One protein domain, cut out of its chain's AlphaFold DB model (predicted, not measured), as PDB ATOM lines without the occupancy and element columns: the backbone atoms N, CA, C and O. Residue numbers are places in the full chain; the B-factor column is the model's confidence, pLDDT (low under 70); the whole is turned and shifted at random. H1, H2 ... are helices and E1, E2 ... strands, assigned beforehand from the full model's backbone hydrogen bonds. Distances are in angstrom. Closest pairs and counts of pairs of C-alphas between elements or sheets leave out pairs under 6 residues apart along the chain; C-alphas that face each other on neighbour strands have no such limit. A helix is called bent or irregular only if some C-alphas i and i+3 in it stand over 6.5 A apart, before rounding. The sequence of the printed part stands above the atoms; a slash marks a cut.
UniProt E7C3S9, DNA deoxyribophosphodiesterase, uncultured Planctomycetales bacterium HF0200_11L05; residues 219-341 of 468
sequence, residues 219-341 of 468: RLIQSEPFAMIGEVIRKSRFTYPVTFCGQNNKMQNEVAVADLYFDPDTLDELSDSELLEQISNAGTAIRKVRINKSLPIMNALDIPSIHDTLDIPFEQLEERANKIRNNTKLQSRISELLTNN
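AT A GLANCE: This is residues 219 to 341 of the 468 residues of the protein "DNA deoxyribophosphodiesterase" of uncultured Planctomycetales bacterium HF0200_11L05 (UniProt E7C3S9). A strongly twisted sheet of five strands, curled like part of a barrel, has two longer helices over one face: H4 runs along the long bent strand E2, and H5 turns off at its end to run across. Small helices H1 and H2 lie towards the H5 end, and H3 lies near the start of H4. The printed part has 123 residues with five named helices and five named strands, in the order E1 E2 E3 H1 H2 E4 E5 H3 H4 H5, of mixed class. The sheet runs E4 E3 E2 E1 E5, antiparallel throughout. The whole is compact, with a radius of gyration of the C-alphas of 13.7 A and spans of 39 by 29 by 26 A.

IN THESE COORDINATES: E1, residues 227 to 233, begins at C-alpha 227 (142.357, 303.362, 307.372) and is 18.9 A long. E2, residues 236 to 247, is 28.7 A long and bends by 73 degrees at residue 244. E3 is residues 254 to 259, 15.9 A. H1, residues 265 to 269, and H2, residues 272 to 277, measure 7.5 A and 8.7 A. E4, residues 286 to 290, is 13.4 A; E5, residues 297 to 299, 7.2 A; H3, residues 306 to 309, 5.2 A. H4, residues 314 to 326, and H5, residues 328 to 340, each measure 18.4 A; H5 ends at C-alpha 340 (140.111, 299.459, 280.878).

HOW THE PARTS SIT: E1, E2 and E3 form a meander, each strand the antiparallel neighbour of the one before. E2 pairs with E1 over residues 236 to 242, with N 240 and O 229 at 2.9 A, and with E3 over 242 to 247, with N 245 and O 256 at 2.9 A. At the edges, E4 pairs with E3, N 287 and O 257 at 2.8 A, and E5 with E1, N 228 and O 298 at 2.8 A. H4 is on the sheet at a height of 9.3 A, making two layers, helix on one face of a sheet; its closest C-alphas to E2 are Ala 321 and Thr 243, 5.8 A. H5, on the same face at 8.2 A, lies over E3 and E2; C-alphas 331 and 246 are closest, 4.4 A. H2 touches H5 through residues 333 to 337 of H5, the closest C-alphas being Leu 276 and Leu 337, 6.7 A. Every O i to N i+4 pair is within hydrogen-bond range in H2, H4 and H5; H1 has 0 of 1, and 0 of 2 O i to N i+3 pairs, and H3 is too short for an i+4 pair.

THE WHOLE: The farthest C-alphas, Pro 304 and Asn 340, are 40.3 A apart. The printed part has no cut and no long link. Its mean pLDDT is 94.8, and no printed residue is under 70.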
ATOM      1  N   ARG A 219     142.307 293.849 303.941       98.25
ATOM      2  CA  ARG A 219     141.619 294.017 305.231       98.25
ATOM      3  C   ARG A 219     141.951 295.332 305.930       98.25
ATOM      4  O   ARG A 219     141.061 295.919 306.529       98.25
ATOM      5  N   LEU A 220     143.204 295.786 305.886       98.38
ATOM      6  CA  LEU A 220     143.590 297.081 306.455       98.38
ATOM      7  C   LEU A 220     142.902 298.227 305.710       98.38
ATOM      8  O   LEU A 220     142.302 299.084 306.347       98.38
ATOM      9  N   ILE A 221     142.903 298.200 304.375       98.12
ATOM     10  CA  ILE A 221     142.207 299.186 303.530       98.12
ATOM     11  C   ILE A 221     140.693 299.207 303.802       98.12
ATOM     12  O   ILE A 221     140.061 300.258 303.728       98.12
ATOM     13  N   GLN A 222     140.109 298.046 304.094       97.62
ATOM     14  CA  GLN A 222     138.683 297.876 304.383       97.62
ATOM     15  C   GLN A 222     138.337 298.038 305.870       97.62
ATOM     16  O   GLN A 222     137.192 297.803 306.250       97.62
ATOM     17  N   SER A 223     139.305 298.397 306.717       97.38
ATOM     18  CA  SER A 223     139.081 298.500 308.155       97.38
ATOM     19  C   SER A 223     138.123 299.641 308.507       97.38
ATOM     20  O   SER A 223     138.072 300.671 307.831       97.38
ATOM     21  N   GLU A 224     137.333 299.430 309.560       97.19
ATOM     22  CA  GLU A 224     136.399 300.426 310.082       97.19
ATOM     23  C   GLU A 224     137.008 301.153 311.293       97.19
ATOM     24  O   GLU A 224     137.717 300.514 312.080       97.19
ATOM     25  N   PRO A 225     136.743 302.463 311.455       97.50
ATOM     26  CA  PRO A 225     135.860 303.287 310.623       97.50
ATOM     27  C   PRO A 225     136.484 303.687 309.280       97.50
ATOM     28  O   PRO A 225     135.757 303.817 308.295       97.50
ATOM     29  N   PHE A 226     137.812 303.797 309.220       98.50
ATOM     30  CA  PHE A 226     138.615 303.952 308.007       98.50
ATOM     31  C   PHE A 226     140.093 303.638 308.304       98.50
ATOM     32  O   PHE A 226     140.491 303.466 309.460       98.50
ATOM     33  N   ALA A 227     140.920 303.582 307.261       98.50
ATOM     34  CA  ALA A 227     142.357 303.362 307.372       98.50
ATOM     35  C   ALA A 227     143.142 304.674 307.253       98.50
ATOM     36  O   ALA A 227     142.705 305.617 306.602       98.50
ATOM     37  N   MET A 228     144.340 304.717 307.822       98.25
ATOM     38  CA  MET A 228     145.275 305.833 307.704       98.25
ATOM     39  C   MET A 228     146.527 305.383 306.966       98.25
ATOM     40  O   MET A 228     147.197 304.441 307.387       98.25
ATOM     41  N   ILE A 229     146.854 306.072 305.875       97.81
ATOM     42  CA  ILE A 229     148.146 305.960 305.194       97.81
ATOM     43  C   ILE A 229     149.063 307.066 305.721       97.81
ATOM     44  O   ILE A 229     148.661 308.227 305.733       97.81
ATOM     45  N   GLY A 230     150.288 306.725 306.122       96.94
ATOM     46  CA  GLY A 230     151.313 307.684 306.544       96.94
ATOM     47  C   GLY A 230     152.577 307.534 305.711       96.94
ATOM     48  O   GLY A 230     153.319 306.579 305.886       96.94
ATOM     49  N   GLU A 231     152.850 308.473 304.813       96.19
ATOM     50  CA  GLU A 231     154.001 308.446 303.914       96.19
ATOM     51  C   GLU A 231     155.049 309.491 304.312       96.19
ATOM     52  O   GLU A 231     154.744 310.533 304.893       96.19
ATOM     53  N   VAL A 232     156.310 309.223 303.981       96.25
ATOM     54  CA  VAL A 232     157.369 310.236 303.980       96.25
ATOM     55  C   VAL A 232     157.877 310.373 302.552       96.25
ATOM     56  O   VAL A 232     158.582 309.509 302.033       96.25
ATOM     57  N   ILE A 233     157.513 311.473 301.898       93.00
ATOM     58  CA  ILE A 233     157.856 311.753 300.502       93.00
ATOM     59  C   ILE A 233     158.761 312.975 300.480       93.00
ATOM     60  O   ILE A 233     158.427 314.017 301.034       93.00
ATOM     61  N   ARG A 234     159.927 312.858 299.830       92.31
ATOM     62  CA  ARG A 234     160.925 313.944 299.767       92.31
ATOM     63  C   ARG A 234     161.236 314.531 301.154       92.31
ATOM     64  O   ARG A 234     161.371 315.739 301.293       92.31
ATOM     65  N   LYS A 235     161.371 313.649 302.154       93.75
ATOM     66  CA  LYS A 235     161.675 313.974 303.560       93.75
ATOM     67  C   LYS A 235     160.551 314.690 304.334       93.75
ATOM     68  O   LYS A 235     160.759 315.028 305.496       93.75
ATOM     69  N   SER A 236     159.372 314.872 303.736       94.50
ATOM     70  CA  SER A 236     158.193 315.472 304.377       94.50
ATOM     71  C   SER A 236     157.120 314.427 304.673       94.50
ATOM     72  O   SER A 236     156.972 313.463 303.923       94.50
ATOM     73  N   ARG A 237     156.371 314.636 305.760       94.31
ATOM     74  CA  ARG A 237     155.248 313.791 306.192       94.31
ATOM     75  C   ARG A 237     153.997 314.069 305.369       94.31
ATOM     76  O   ARG A 237     153.699 315.228 305.091       94.31
ATOM     77  N   PHE A 238     153.267 313.014 305.034       94.44
ATOM     78  CA  PHE A 238     151.966 313.081 304.381       94.44
ATOM     79  C   PHE A 238     151.052 312.013 304.965       94.44
ATOM     80  O   PHE A 238     151.424 310.843 305.019       94.44
ATOM     81  N   THR A 239     149.848 312.401 305.365       95.44
ATOM     82  CA  THR A 239     148.874 311.496 305.978       95.44
ATOM     83  C   THR A 239     147.558 311.551 305.229       95.44
ATOM     84  O   THR A 239     147.090 312.633 304.883       95.44
ATOM     85  N   TYR A 240     146.955 310.388 304.991       96.00
ATOM     86  CA  TYR A 240     145.721 310.267 304.220       96.00
ATOM     87  C   TYR A 240     144.732 309.346 304.947       96.00
ATOM     88  O   TYR A 240     145.019 308.148 305.066       96.00
ATOM     89  N   PRO A 241     143.580 309.859 305.413       97.94
ATOM     90  CA  PRO A 241     142.454 309.025 305.800       97.94
ATOM     91  C   PRO A 241     141.833 308.436 304.535       97.94
ATOM     92  O   PRO A 241     141.455 309.165 303.618       97.94
ATOM     93  N   VAL A 242     141.758 307.111 304.450       98.00
ATOM     94  CA  VAL A 242     141.317 306.415 303.242       98.00
ATOM     95  C   VAL A 242     140.358 305.267 303.524       98.00
ATOM     96  O   VAL A 242     140.402 304.625 304.572       98.00
ATOM     97  N   THR A 243     139.520 304.958 302.537       98.50
ATOM     98  CA  THR A 243     138.677 303.751 302.523       98.50
ATOM     99  C   THR A 243     138.710 303.082 301.150       98.50
ATOM    100  O   THR A 243     139.035 303.718 300.144       98.50
ATOM    101  N   PHE A 244     138.371 301.795 301.088       98.38
ATOM    102  CA  PHE A 244     138.254 301.045 299.836       98.38
ATOM    103  C   PHE A 244     137.279 301.713 298.849       98.38
ATOM    104  O   PHE A 244     136.159 302.060 299.219       98.38
ATOM    105  N   CYS A 245     137.681 301.834 297.579       97.31
ATOM    106  CA  CYS A 245     136.896 302.495 296.533       97.31
ATOM    107  C   CYS A 245     136.951 301.755 295.177       97.31
ATOM    108  O   CYS A 245     136.899 302.363 294.112       97.31
ATOM    109  N   GLY A 246     137.078 300.426 295.197       96.81
ATOM    110  CA  GLY A 246     137.091 299.587 293.993       96.81
ATOM    111  C   GLY A 246     138.429 298.896 293.731       96.81
ATOM    112  O   GLY A 246     139.451 299.174 294.360       96.81
ATOM    113  N   GLN A 247     138.427 297.946 292.799       96.56
ATOM    114  CA  GLN A 247     139.571 297.076 292.531       96.56
ATOM    115  C   GLN A 247     139.631 296.698 291.052       96.56
ATOM    116  O   GLN A 247     138.616 296.470 290.403       96.56
ATOM    117  N   ASN A 248     140.839 296.622 290.499       94.88
ATOM    118  CA  ASN A 248     141.025 296.250 289.103       94.88
ATOM    119  C   ASN A 248     140.731 294.752 288.896       94.88
ATOM    120  O   ASN A 248     141.433 293.893 289.432       94.88
ATOM    121  N   ASN A 249     139.743 294.429 288.060       92.06
ATOM    122  CA  ASN A 249     139.287 293.050 287.854       92.06
ATOM    123  C   ASN A 249     140.299 292.184 287.085       92.06
ATOM    124  O   ASN A 249     140.348 290.970 287.281       92.06
ATOM    125  N   LYS A 250     141.125 292.793 286.224       91.25
ATOM    126  CA  LYS A 250     142.190 292.094 285.477       91.25
ATOM    127  C   LYS A 250     143.505 292.044 286.253       91.25
ATOM    128  O   LYS A 250     144.259 291.084 286.131       91.25
ATOM    129  N   MET A 251     143.794 293.075 287.043       91.06
ATOM    130  CA  MET A 251     145.004 293.183 287.858       91.06
ATOM    131  C   MET A 251     144.626 293.323 289.328       91.06
ATOM    132  O   MET A 251     144.804 294.381 289.914       91.06
ATOM    133  N   GLN A 252     144.159 292.238 289.945       92.69
ATOM    134  CA  GLN A 252     143.591 292.247 291.302       92.69
ATOM    135  C   GLN A 252     144.511 292.825 292.388       92.69
ATOM    136  O   GLN A 252     144.047 293.211 293.452       92.69
ATOM    137  N   ASN A 253     145.822 292.917 292.156       94.69
ATOM    138  CA  ASN A 253     146.704 293.578 293.114       94.69
ATOM    139  C   ASN A 253     146.571 295.117 293.100       94.69
ATOM    140  O   ASN A 253     147.112 295.750 293.997       94.69
ATOM    141  N   GLU A 254     145.922 295.720 292.100       95.25
ATOM    142  CA  GLU A 254     145.670 297.162 292.013       95.25
ATOM    143  C   GLU A 254     144.299 297.501 292.611       95.25
ATOM    144  O   GLU A 254     143.259 297.092 292.091       95.25
ATOM    145  N   VAL A 255     144.314 298.260 293.705       97.00
ATOM    146  CA  VAL A 255     143.132 298.673 294.468       97.00
ATOM    147  C   VAL A 255     143.045 300.196 294.456       97.00
ATOM    148  O   VAL A 255     144.063 300.874 294.608       97.00
ATOM    149  N   ALA A 256     141.842 300.728 294.264       97.06
ATOM    150  CA  ALA A 256     141.546 302.136 294.473       97.06
ATOM    151  C   ALA A 256     141.122 302.364 295.925       97.06
ATOM    152  O   ALA A 256     140.303 301.626 296.474       97.06
ATOM    153  N   VAL A 257     141.664 303.412 296.533       98.00
ATOM    154  CA  VAL A 257     141.231 303.921 297.834       98.00
ATOM    155  C   VAL A 257     140.834 305.377 297.676       98.00
ATOM    156  O   VAL A 257     141.496 306.117 296.952       98.00
ATOM    157  N   ALA A 258     139.743 305.789 298.304       97.88
ATOM    158  CA  ALA A 258     139.323 307.181 298.281       97.88
ATOM    159  C   ALA A 258     139.995 307.947 299.415       97.88
ATOM    160  O   ALA A 258     140.021 307.453 300.540       97.88
ATOM    161  N   ASP A 259     140.514 309.131 299.111       97.00
ATOM    162  CA  ASP A 259     140.996 310.095 300.093       97.00
ATOM    163  C   ASP A 259     139.793 310.820 300.709       97.00
ATOM    164  O   ASP A 259     139.054 311.537 300.030       97.00
ATOM    165  N   LEU A 260     139.577 310.597 302.004       97.56
ATOM    166  CA  LEU A 260     138.399 311.060 302.732       97.56
ATOM    167  C   LEU A 260     138.415 312.570 303.004       97.56
ATOM    168  O   LEU A 260     137.403 313.113 303.457       97.56
ATOM    169  N   TYR A 261     139.504 313.277 302.686       96.25
ATOM    170  CA  TYR A 261     139.499 314.740 302.678       96.25
ATOM    171  C   TYR A 261     138.685 315.328 301.521       96.25
ATOM    172  O   TYR A 261     138.176 316.447 301.642       96.25
ATOM    173  N   PHE A 262     138.457 314.563 300.454       94.44
ATOM    174  CA  PHE A 262     137.561 314.951 299.371       94.44
ATOM    175  C   PHE A 262     136.111 314.601 299.715       94.44
ATOM    176  O   PHE A 262     135.828 313.604 300.379       94.44
ATOM    177  N   ASP A 263     135.179 315.450 299.286       93.00
ATOM    178  CA  ASP A 263     133.756 315.207 299.503       93.00
ATOM    179  C   ASP A 263     133.256 314.099 298.554       93.00
ATOM    180  O   ASP A 263     133.278 314.301 297.334       93.00
ATOM    181  N   PRO A 264     132.813 312.936 299.072       93.56
ATOM    182  CA  PRO A 264     132.390 311.815 298.239       93.56
ATOM    183  C   PRO A 264     131.186 312.135 297.354       93.56
ATOM    184  O   PRO A 264     131.070 311.534 296.287       93.56
ATOM    185  N   ASP A 265     130.331 313.084 297.749       92.38
ATOM    186  CA  ASP A 265     129.129 313.424 296.980       92.38
ATOM    187  C   ASP A 265     129.505 314.034 295.611       92.38
ATOM    188  O   ASP A 265     128.790 313.860 294.627       92.38
ATOM    189  N   THR A 266     130.689 314.653 295.506       92.75
ATOM    190  CA  THR A 266     131.198 315.218 294.243       92.75
ATOM    191  C   THR A 266     131.621 314.157 293.224       92.75
ATOM    192  O   THR A 266     131.629 314.432 292.027       92.75
ATOM    193  N   LEU A 267     131.959 312.936 293.660       93.31
ATOM    194  CA  LEU A 267     132.474 311.878 292.780       93.31
ATOM    195  C   LEU A 267     131.385 311.242 291.914       93.31
ATOM    196  O   LEU A 267     131.663 310.785 290.802       93.31
ATOM    197  N   ASP A 268     130.147 311.208 292.407       88.81
ATOM    198  CA  ASP A 268     129.015 310.636 291.676       88.81
ATOM    199  C   ASP A 268     128.589 311.497 290.481       88.81
ATOM    200  O   ASP A 268     128.055 310.963 289.502       88.81
ATOM    201  N   GLU A 269     128.853 312.803 290.543       89.88
ATOM    202  CA  GLU A 269     128.512 313.779 289.504       89.88
ATOM    203  C   GLU A 269     129.494 313.762 288.323       89.88
ATOM    204  O   GLU A 269     129.142 314.197 287.225       89.88
ATOM    205  N   LEU A 270     130.703 313.224 288.520       94.50
ATOM    206  CA  LEU A 270     131.745 313.182 287.496       94.50
ATOM    207  C   LEU A 270     131.405 312.197 286.373       94.50
ATOM    208  O   LEU A 270     130.952 311.066 286.604       94.50
ATOM    209  N   SER A 271     131.712 312.592 285.139       95.19
ATOM    210  CA  SER A 271     131.786 311.676 284.002       95.19
ATOM    211  C   SER A 271     132.943 310.687 284.162       95.19
ATOM    212  O   SER A 271     133.854 310.877 284.962       95.19
ATOM    213  N   ASP A 272     132.948 309.620 283.368       93.88
ATOM    214  CA  ASP A 272     133.999 308.597 283.420       93.88
ATOM    215  C   ASP A 272     135.397 309.143 283.073       93.88
ATOM    216  O   ASP A 272     136.391 308.673 283.622       93.88
ATOM    217  N   SER A 273     135.479 310.162 282.208       92.38
ATOM    218  CA  SER A 273     136.743 310.840 281.888       92.38
ATOM    219  C   SER A 273     137.245 311.671 283.068       92.38
ATOM    220  O   SER A 273     138.412 311.572 283.433       92.38
ATOM    221  N   GLU A 274     136.364 312.451 283.694       94.00
ATOM    222  CA  GLU A 274     136.707 313.276 284.859       94.00
ATOM    223  C   GLU A 274     137.047 312.404 286.074       94.00
ATOM    224  O   GLU A 274     137.999 312.678 286.802       94.00
ATOM    225  N   LEU A 275     136.319 311.302 286.271       93.62
ATOM    226  CA  LEU A 275     136.599 310.345 287.334       93.62
ATOM    227  C   LEU A 275     137.948 309.647 287.117       93.62
ATOM    228  O   LEU A 275     138.676 309.419 288.079       93.62
ATOM    229  N   LEU A 276     138.321 309.351 285.868       91.62
ATOM    230  CA  LEU A 276     139.641 308.806 285.548       91.62
ATOM    231  C   LEU A 276     140.768 309.795 285.880       91.62
ATOM    232  O   LEU A 276     141.809 309.371 286.376       91.62
ATOM    233  N   GLU A 277     140.557 311.096 285.666       91.31
ATOM    234  CA  GLU A 277     141.501 312.149 286.075       91.31
ATOM    235  C   GLU A 277     141.649 312.245 287.603       91.31
ATOM    236  O   GLU A 277     142.718 312.610 288.094       91.31
ATOM    237  N   GLN A 278     140.624 311.844 288.365       93.69
ATOM    238  CA  GLN A 278     140.690 311.732 289.828       93.69
ATOM    239  C   GLN A 278     141.408 310.471 290.332       93.69
ATOM    240  O   GLN A 278     141.611 310.342 291.541       93.69
ATOM    241  N   ILE A 279     141.817 309.550 289.453       91.50
ATOM    242  CA  ILE A 279     142.579 308.349 289.819       91.50
ATOM    243  C   ILE A 279     144.068 308.595 289.543       91.50
ATOM    244  O   ILE A 279     144.564 308.393 288.434       91.50
ATOM    245  N   SER A 280     144.813 308.986 290.575       82.75
ATOM    246  CA  SER A 280     146.256 309.247 290.494       82.75
ATOM    247  C   SER A 280     146.969 308.833 291.784       82.75
ATOM    248  O   SER A 280     146.368 308.318 292.717       82.75
ATOM    249  N   ASN A 281     148.288 309.005 291.843       70.19
ATOM    250  CA  ASN A 281     149.069 308.733 293.053       70.19
ATOM    251  C   ASN A 281     149.193 309.960 293.975       70.19
ATOM    252  O   ASN A 281     149.633 309.803 295.109       70.19
ATOM    253  N   ALA A 282     148.865 311.172 293.509       71.19
ATOM    254  CA  ALA A 282     149.016 312.398 294.294       71.19
ATOM    255  C   ALA A 282     148.000 313.477 293.895       71.19
ATOM    256  O   ALA A 282     147.778 313.699 292.707       71.19
ATOM    257  N   GLY A 283     147.461 314.182 294.898       76.00
ATOM    258  CA  GLY A 283     146.621 315.373 294.714       76.00
ATOM    259  C   GLY A 283     145.229 315.116 294.132       76.00
ATOM    260  O   GLY A 283     144.634 316.044 293.595       76.00
ATOM    261  N   THR A 284     144.725 313.883 294.208       88.69
ATOM    262  CA  THR A 284     143.433 313.481 293.639       88.69
ATOM    263  C   THR A 284     142.583 312.721 294.651       88.69
ATOM    264  O   THR A 284     143.117 312.111 295.578       88.69
ATOM    265  N   ALA A 285     141.267 312.711 294.432       94.19
ATOM    266  CA  ALA A 285     140.304 312.096 295.344       94.19
ATOM    267  C   ALA A 285     140.404 310.564 295.439       94.19
ATOM    268  O   ALA A 285     139.977 309.977 296.432       94.19
ATOM    269  N   ILE A 286     140.956 309.895 294.422       96.38
ATOM    270  CA  ILE A 286     141.134 308.443 294.409       96.38
ATOM    271  C   ILE A 286     142.609 308.127 294.190       96.38
ATOM    272  O   ILE A 286     143.229 308.547 293.211       96.38
ATOM    273  N   ARG A 287     143.167 307.339 295.106       95.31
ATOM    274  CA  ARG A 287     144.547 306.864 295.069       95.31
ATOM    275  C   ARG A 287     144.607 305.411 294.637       95.31
ATOM    276  O   ARG A 287     143.784 304.596 295.051       95.31
ATOM    277  N   LYS A 288     145.627 305.056 293.856       94.25
ATOM    278  CA  LYS A 288     145.902 303.658 293.507       94.25
ATOM    279  C   LYS A 288     146.977 303.067 294.411       94.25
ATOM    280  O   LYS A 288     148.098 303.563 294.464       94.25
ATOM    281  N   VAL A 289     146.663 301.949 295.056       95.38
ATOM    282  CA  VAL A 289     147.599 301.188 295.891       95.38
ATOM    283  C   VAL A 289     147.792 299.775 295.352       95.38
ATOM    284  O   VAL A 289     146.951 299.235 294.628       95.38
ATOM    285  N   ARG A 290     148.936 299.168 295.684       95.88
ATOM    286  CA  ARG A 290     149.271 297.795 295.288       95.88
ATOM    287  C   ARG A 290     149.329 296.885 296.502       95.88
ATOM    288  O   ARG A 290     150.330 296.881 297.206       95.88
ATOM    289  N   ILE A 291     148.298 296.070 296.703       96.81
ATOM    290  CA  ILE A 291     148.158 295.232 297.909       96.81
ATOM    291  C   ILE A 291     149.178 294.087 297.986       96.81
ATOM    292  O   ILE A 291     149.380 293.509 299.045       96.81
ATOM    293  N   ASN A 292     149.860 293.756 296.883       95.06
ATOM    294  CA  ASN A 292     150.949 292.771 296.862       95.06
ATOM    295  C   ASN A 292     152.328 293.333 297.249       95.06
ATOM    296  O   ASN A 292     153.332 292.619 297.125       95.06
ATOM    297  N   LYS A 293     152.375 294.600 297.661       96.12
ATOM    298  CA  LYS A 293     153.529 295.284 298.242       96.12
ATOM    299  C   LYS A 293     153.145 295.780 299.632       96.12
ATOM    300  O   LYS A 293     151.965 295.989 299.890       96.12
ATOM    301  N   SER A 294     154.129 295.990 300.501       97.69
ATOM    302  CA  SER A 294     153.880 296.663 301.778       97.69
ATOM    303  C   SER A 294     153.374 298.083 301.534       97.69
ATOM    304  O   SER A 294     153.814 298.761 300.602       97.69
ATOM    305  N   LEU A 295     152.431 298.501 302.369       97.81
ATOM    306  CA  LEU A 295     151.845 299.834 302.387       97.81
ATOM    307  C   LEU A 295     152.051 300.407 303.791       97.81
ATOM    308  O   LEU A 295     151.971 299.644 304.757       97.81
ATOM    309  N   PRO A 296     152.294 301.717 303.946       97.88
ATOM    310  CA  PRO A 296     152.417 302.312 305.261       97.88
ATOM    311  C   PRO A 296     151.008 302.664 305.748       97.88
ATOM    312  O   PRO A 296     150.614 303.827 305.751       97.88
ATOM    313  N   ILE A 297     150.219 301.631 306.056       98.38
ATOM    314  CA  ILE A 297     148.792 301.733 306.374       98.38
ATOM    315  C   ILE A 297     148.462 301.050 307.706       98.38
ATOM    316  O   ILE A 297     149.009 299.993 308.025       98.38
ATOM    317  N   MET A 298     147.548 301.641 308.472       98.31
ATOM    318  CA  MET A 298     146.977 301.052 309.689       98.31
ATOM    319  C   MET A 298     145.534 301.512 309.912       98.31
ATOM    320  O   MET A 298     145.060 302.404 309.210       98.31
ATOM    321  N   ASN A 299     144.812 300.894 310.848       98.38
ATOM    322  CA  ASN A 299     143.472 301.358 311.212       98.38
ATOM    323  C   ASN A 299     143.579 302.713 311.936       98.38
ATOM    324  O   ASN A 299     144.483 302.908 312.747       98.38
ATOM    325  N   ALA A 300     142.658 303.641 311.664       98.00
ATOM    326  CA  ALA A 300     142.605 304.930 312.349       98.00
ATOM    327  C   ALA A 300     142.484 304.809 313.882       98.00
ATOM    328  O   ALA A 300     143.053 305.627 314.600       98.00
ATOM    329  N   LEU A 301     141.790 303.782 314.387       97.44
ATOM    330  CA  LEU A 301     141.619 303.533 315.825       97.44
ATOM    331  C   LEU A 301     142.897 303.060 316.523       97.44
ATOM    332  O   LEU A 301     143.005 303.189 317.739       97.44
ATOM    333  N   ASP A 302     143.864 302.540 315.767       97.44
ATOM    334  CA  ASP A 302     145.148 302.094 316.308       97.44
ATOM    335  C   ASP A 302     146.127 303.275 316.503       97.44
ATOM    336  O   ASP A 302     147.260 303.068 316.931       97.44
ATOM    337  N   ILE A 303     145.725 304.513 316.174       97.00
ATOM    338  CA  ILE A 303     146.546 305.729 316.297       97.00
ATOM    339  C   ILE A 303     146.084 306.541 317.524       97.00
ATOM    340  O   ILE A 303     145.028 307.173 317.472       97.00
ATOM    341  N   PRO A 304     146.868 306.606 318.621       90.94
ATOM    342  CA  PRO A 304     146.436 307.246 319.869       90.94
ATOM    343  C   PRO A 304     146.115 308.744 319.749       90.94
ATOM    344  O   PRO A 304     145.178 309.230 320.376       90.94
ATOM    345  N   SER A 305     146.880 309.473 318.932       88.56
ATOM    346  CA  SER A 305     146.738 310.921 318.706       88.56
ATOM    347  C   SER A 305     146.115 311.228 317.342       88.56
ATOM    348  O   SER A 305     146.505 312.185 316.672       88.56
ATOM    349  N   ILE A 306     145.163 310.402 316.894       94.62
ATOM    350  CA  ILE A 306     144.577 310.544 315.556       94.62
ATOM    351  C   ILE A 306     143.972 311.936 315.342       94.62
ATOM    352  O   ILE A 306     144.218 312.546 314.309       94.62
ATOM    353  N   HIS A 307     143.281 312.491 316.340       93.06
ATOM    354  CA  HIS A 307     142.659 313.816 316.247       93.06
ATOM    355  C   HIS A 307     143.659 314.955 315.995       93.06
ATOM    356  O   HIS A 307     143.299 315.923 315.335       93.06
ATOM    357  N   ASP A 308     144.909 314.826 316.453       90.12
ATOM    358  CA  ASP A 308     145.963 315.826 316.219       90.12
ATOM    359  C   ASP A 308     146.539 315.745 314.795       90.12
ATOM    360  O   ASP A 308     147.267 316.635 314.357       90.12
ATOM    361  N   THR A 309     146.246 314.656 314.078       89.19
ATOM    362  CA  THR A 309     146.784 314.357 312.743       89.19
ATOM    363  C   THR A 309     145.798 314.694 311.618       89.19
ATOM    364  O   THR A 309     146.183 314.727 310.451       89.19
ATOM    365  N   LEU A 310     144.520 314.904 311.944       95.50
ATOM    366  CA  LEU A 310     143.452 315.091 310.965       95.50
ATOM    367  C   LEU A 310     143.171 316.573 310.696       95.50
ATOM    368  O   LEU A 310     143.061 317.371 311.622       95.50
ATOM    369  N   ASP A 311     142.953 316.917 309.426       95.25
ATOM    370  CA  ASP A 311     142.605 318.288 309.019       95.25
ATOM    371  C   ASP A 311     141.116 318.626 309.236       95.25
ATOM    372  O   ASP A 311     140.729 319.797 309.231       95.25
ATOM    373  N   ILE A 312     140.266 317.608 309.415       96.56
ATOM    374  CA  ILE A 312     138.820 317.736 309.655       96.56
ATOM    375  C   ILE A 312     138.362 316.763 310.760       96.56
ATOM    376  O   ILE A 312     139.082 315.805 311.055       96.56
ATOM    377  N   PRO A 313     137.179 316.966 311.375       97.69
ATOM    378  CA  PRO A 313     136.688 316.103 312.450       97.69
ATOM    379  C   PRO A 313     136.607 314.621 312.063       97.69
ATOM    380  O   PRO A 313     136.216 314.269 310.948       97.69
ATOM    381  N   PHE A 314     136.925 313.750 313.020       98.12
ATOM    382  CA  PHE A 314     136.949 312.297 312.832       98.12
ATOM    383  C   PHE A 314     135.592 311.749 312.375       98.12
ATOM    384  O   PHE A 314     135.521 310.949 311.447       98.12
ATOM    385  N   GLU A 315     134.510 312.237 312.977       98.00
ATOM    386  CA  GLU A 315     133.137 311.823 312.685       98.00
ATOM    387  C   GLU A 315     132.742 312.170 311.242       98.00
ATOM    388  O   GLU A 315     132.012 311.425 310.591       98.00
ATOM    389  N   GLN A 316     133.271 313.276 310.704       98.12
ATOM    390  CA  GLN A 316     133.048 313.652 309.310       98.12
ATOM    391  C   GLN A 316     133.763 312.688 308.351       98.12
ATOM    392  O   GLN A 316     133.205 312.314 307.321       98.12
ATOM    393  N   LEU A 317     134.987 312.262 308.682       98.38
ATOM    394  CA  LEU A 317     135.722 311.263 307.897       98.38
ATOM    395  C   LEU A 317     135.044 309.892 307.956       98.38
ATOM    396  O   LEU A 317     134.944 309.220 306.932       98.38
ATOM    397  N   GLU A 318     134.527 309.500 309.121       98.50
ATOM    398  CA  GLU A 318     133.743 308.277 309.296       98.50
ATOM    399  C   GLU A 318     132.457 308.298 308.453       98.50
ATOM    400  O   GLU A 318     132.169 307.331 307.740       98.50
ATOM    401  N   GLU A 319     131.709 309.408 308.453       98.38
ATOM    402  CA  GLU A 319     130.529 309.572 307.597       98.38
ATOM    403  C   GLU A 319     130.895 309.407 306.115       98.38
ATOM    404  O   GLU A 319     130.252 308.643 305.387       98.38
ATOM    405  N   ARG A 320     131.966 310.074 305.668       98.19
ATOM    406  CA  ARG A 320     132.454 309.971 304.286       98.19
ATOM    407  C   ARG A 320     132.885 308.548 303.941       98.19
ATOM    408  O   ARG A 320     132.532 308.050 302.871       98.19
ATOM    409  N   ALA A 321     133.576 307.860 304.849       98.44
ATOM    410  CA  ALA A 321     133.973 306.471 304.657       98.44
ATOM    411  C   ALA A 321     132.756 305.558 304.470       98.44
ATOM    412  O   ALA A 321     132.747 304.722 303.563       98.44
ATOM    413  N   ASN A 322     131.706 305.763 305.271       98.19
ATOM    414  CA  ASN A 322     130.448 305.026 305.170       98.19
ATOM    415  C   ASN A 322     129.708 305.309 303.854       98.19
ATOM    416  O   ASN A 322     129.196 304.371 303.238       98.19
ATOM    417  N   LYS A 323     129.679 306.564 303.382       98.00
ATOM    418  CA  LYS A 323     129.104 306.914 302.069       98.00
ATOM    419  C   LYS A 323     129.797 306.148 300.940       98.00
ATOM    420  O   LYS A 323     129.128 305.498 300.140       98.00
ATOM    421  N   ILE A 324     131.131 306.149 300.913       98.06
ATOM    422  CA  ILE A 324     131.914 305.474 299.865       98.06
ATOM    423  C   ILE A 324     131.764 303.952 299.947       98.06
ATOM    424  O   ILE A 324     131.528 303.303 298.926       98.06
ATOM    425  N   ARG A 325     131.844 303.374 301.154       96.88
ATOM    426  CA  ARG A 325     131.713 301.924 301.375       96.88
ATOM    427  C   ARG A 325     130.356 301.395 300.902       96.88
ATOM    428  O   ARG A 325     130.303 300.319 300.310       96.88
ATOM    429  N   ASN A 326     129.287 302.165 301.109       96.62
ATOM    430  CA  ASN A 326     127.929 301.801 300.694       96.62
ATOM    431  C   ASN A 326     127.602 302.169 299.235       96.62
ATOM    432  O   ASN A 326     126.602 301.691 298.694       96.62
ATOM    433  N   ASN A 327     128.435 302.970 298.564       97.44
ATOM    434  CA  ASN A 327     128.240 303.349 297.167       97.44
ATOM    435  C   ASN A 327     128.822 302.298 296.202       97.44
ATOM    436  O   ASN A 327     129.868 302.476 295.573       97.44
ATOM    437  N   THR A 328     128.113 301.176 296.055       96.62
ATOM    438  CA  THR A 328     128.522 300.075 295.162       96.62
ATOM    439  C   THR A 328     128.570 300.485 293.688       96.62
ATOM    440  O   THR A 328     129.352 299.921 292.914       96.62
ATOM    441  N   LYS A 329     127.772 301.485 293.289       96.56
ATOM    442  CA  LYS A 329     127.752 302.027 291.925       96.56
ATOM    443  C   LYS A 329     129.074 302.721 291.603       96.56
ATOM    444  O   LYS A 329     129.679 302.404 290.580       96.56
ATOM    445  N   LEU A 330     129.546 303.609 292.478       96.69
ATOM    446  CA  LEU A 330     130.835 304.286 292.327       96.69
ATOM    447  C   LEU A 330     131.995 303.284 292.306       96.69
ATOM    448  O   LEU A 330     132.817 303.317 291.392       96.69
ATOM    449  N   GLN A 331     132.022 302.336 293.250       97.25
ATOM    450  CA  GLN A 331     133.067 301.306 293.304       97.25
ATOM    451  C   GLN A 331     133.125 300.467 292.018       97.25
ATOM    452  O   GLN A 331     134.214 300.155 291.528       97.25
ATOM    453  N   SER A 332     131.966 300.125 291.442       96.75
ATOM    454  CA  SER A 332     131.890 299.384 290.177       96.75
ATOM    455  C   SER A 332     132.435 300.211 289.010       96.75
ATOM    456  O   SER A 332     133.280 299.718 288.265       96.75
ATOM    457  N   ARG A 333     132.043 301.492 288.907       96.31
ATOM    458  CA  ARG A 333     132.563 302.423 287.886       96.31
ATOM    459  C   ARG A 333     134.085 302.556 287.962       96.31
ATOM    460  O   ARG A 333     134.767 302.401 286.954       96.31
ATOM    461  N   ILE A 334     134.638 302.765 289.157       96.31
ATOM    462  CA  ILE A 334     136.093 302.871 289.357       96.31
ATOM    463  C   ILE A 334     136.797 301.564 288.974       96.31
ATOM    464  O   ILE A 334     137.831 301.585 288.307       96.31
ATOM    465  N   SER A 335     136.226 300.417 289.346       96.44
ATOM    466  CA  SER A 335     136.777 299.100 289.006       96.44
ATOM    467  C   SER A 335     136.838 298.876 287.489       96.44
ATOM    468  O   SER A 335     137.839 298.363 286.974       96.44
ATOM    469  N   GLU A 336     135.811 299.302 286.748       95.62
ATOM    470  CA  GLU A 336     135.786 299.263 285.280       95.62
ATOM    471  C   GLU A 336     136.829 300.203 284.661       95.62
ATOM    472  O   GLU A 336     137.598 299.775 283.795       95.62
ATOM    473  N   LEU A 337     136.931 301.442 285.152       94.81
ATOM    474  CA  LEU A 337     137.929 302.417 284.696       94.81
ATOM    475  C   LEU A 337     139.363 301.903 284.876       94.81
ATOM    476  O   LEU A 337     140.157 301.933 283.931       94.81
ATOM    477  N   LEU A 338     139.683 301.347 286.048       92.50
ATOM    478  CA  LEU A 338     140.981 300.717 286.309       92.50
ATOM    479  C   LEU A 338     141.258 299.542 285.360       92.50
ATOM    480  O   LEU A 338     142.391 299.333 284.923       92.50
ATOM    481  N   THR A 339     140.231 298.752 285.052       92.50
ATOM    482  CA  THR A 339     140.346 297.558 284.205       92.50
ATOM    483  C   THR A 339     140.591 297.908 282.734       92.50
ATOM    484  O   THR A 339     141.284 297.167 282.029       92.50
ATOM    485  N   ASN A 340     140.027 299.022 282.270       90.88
ATOM    486  CA  ASN A 340     140.111 299.459 280.878       90.88
ATOM    487  C   ASN A 340     141.358 300.311 280.599       90.88
ATOM    488  O   ASN A 340     141.887 300.259 279.489       90.88
ATOM    489  N   ASN A 341     141.880 301.031 281.597       83.94
ATOM    490  CA  ASN A 341     143.051 301.897 281.444       83.94
ATOM    491  C   ASN A 341     144.386 301.157 281.683       83.94
ATOM    492  O   ASN A 341     145.143 301.473 282.603       83.94
TER     493      ASN A 341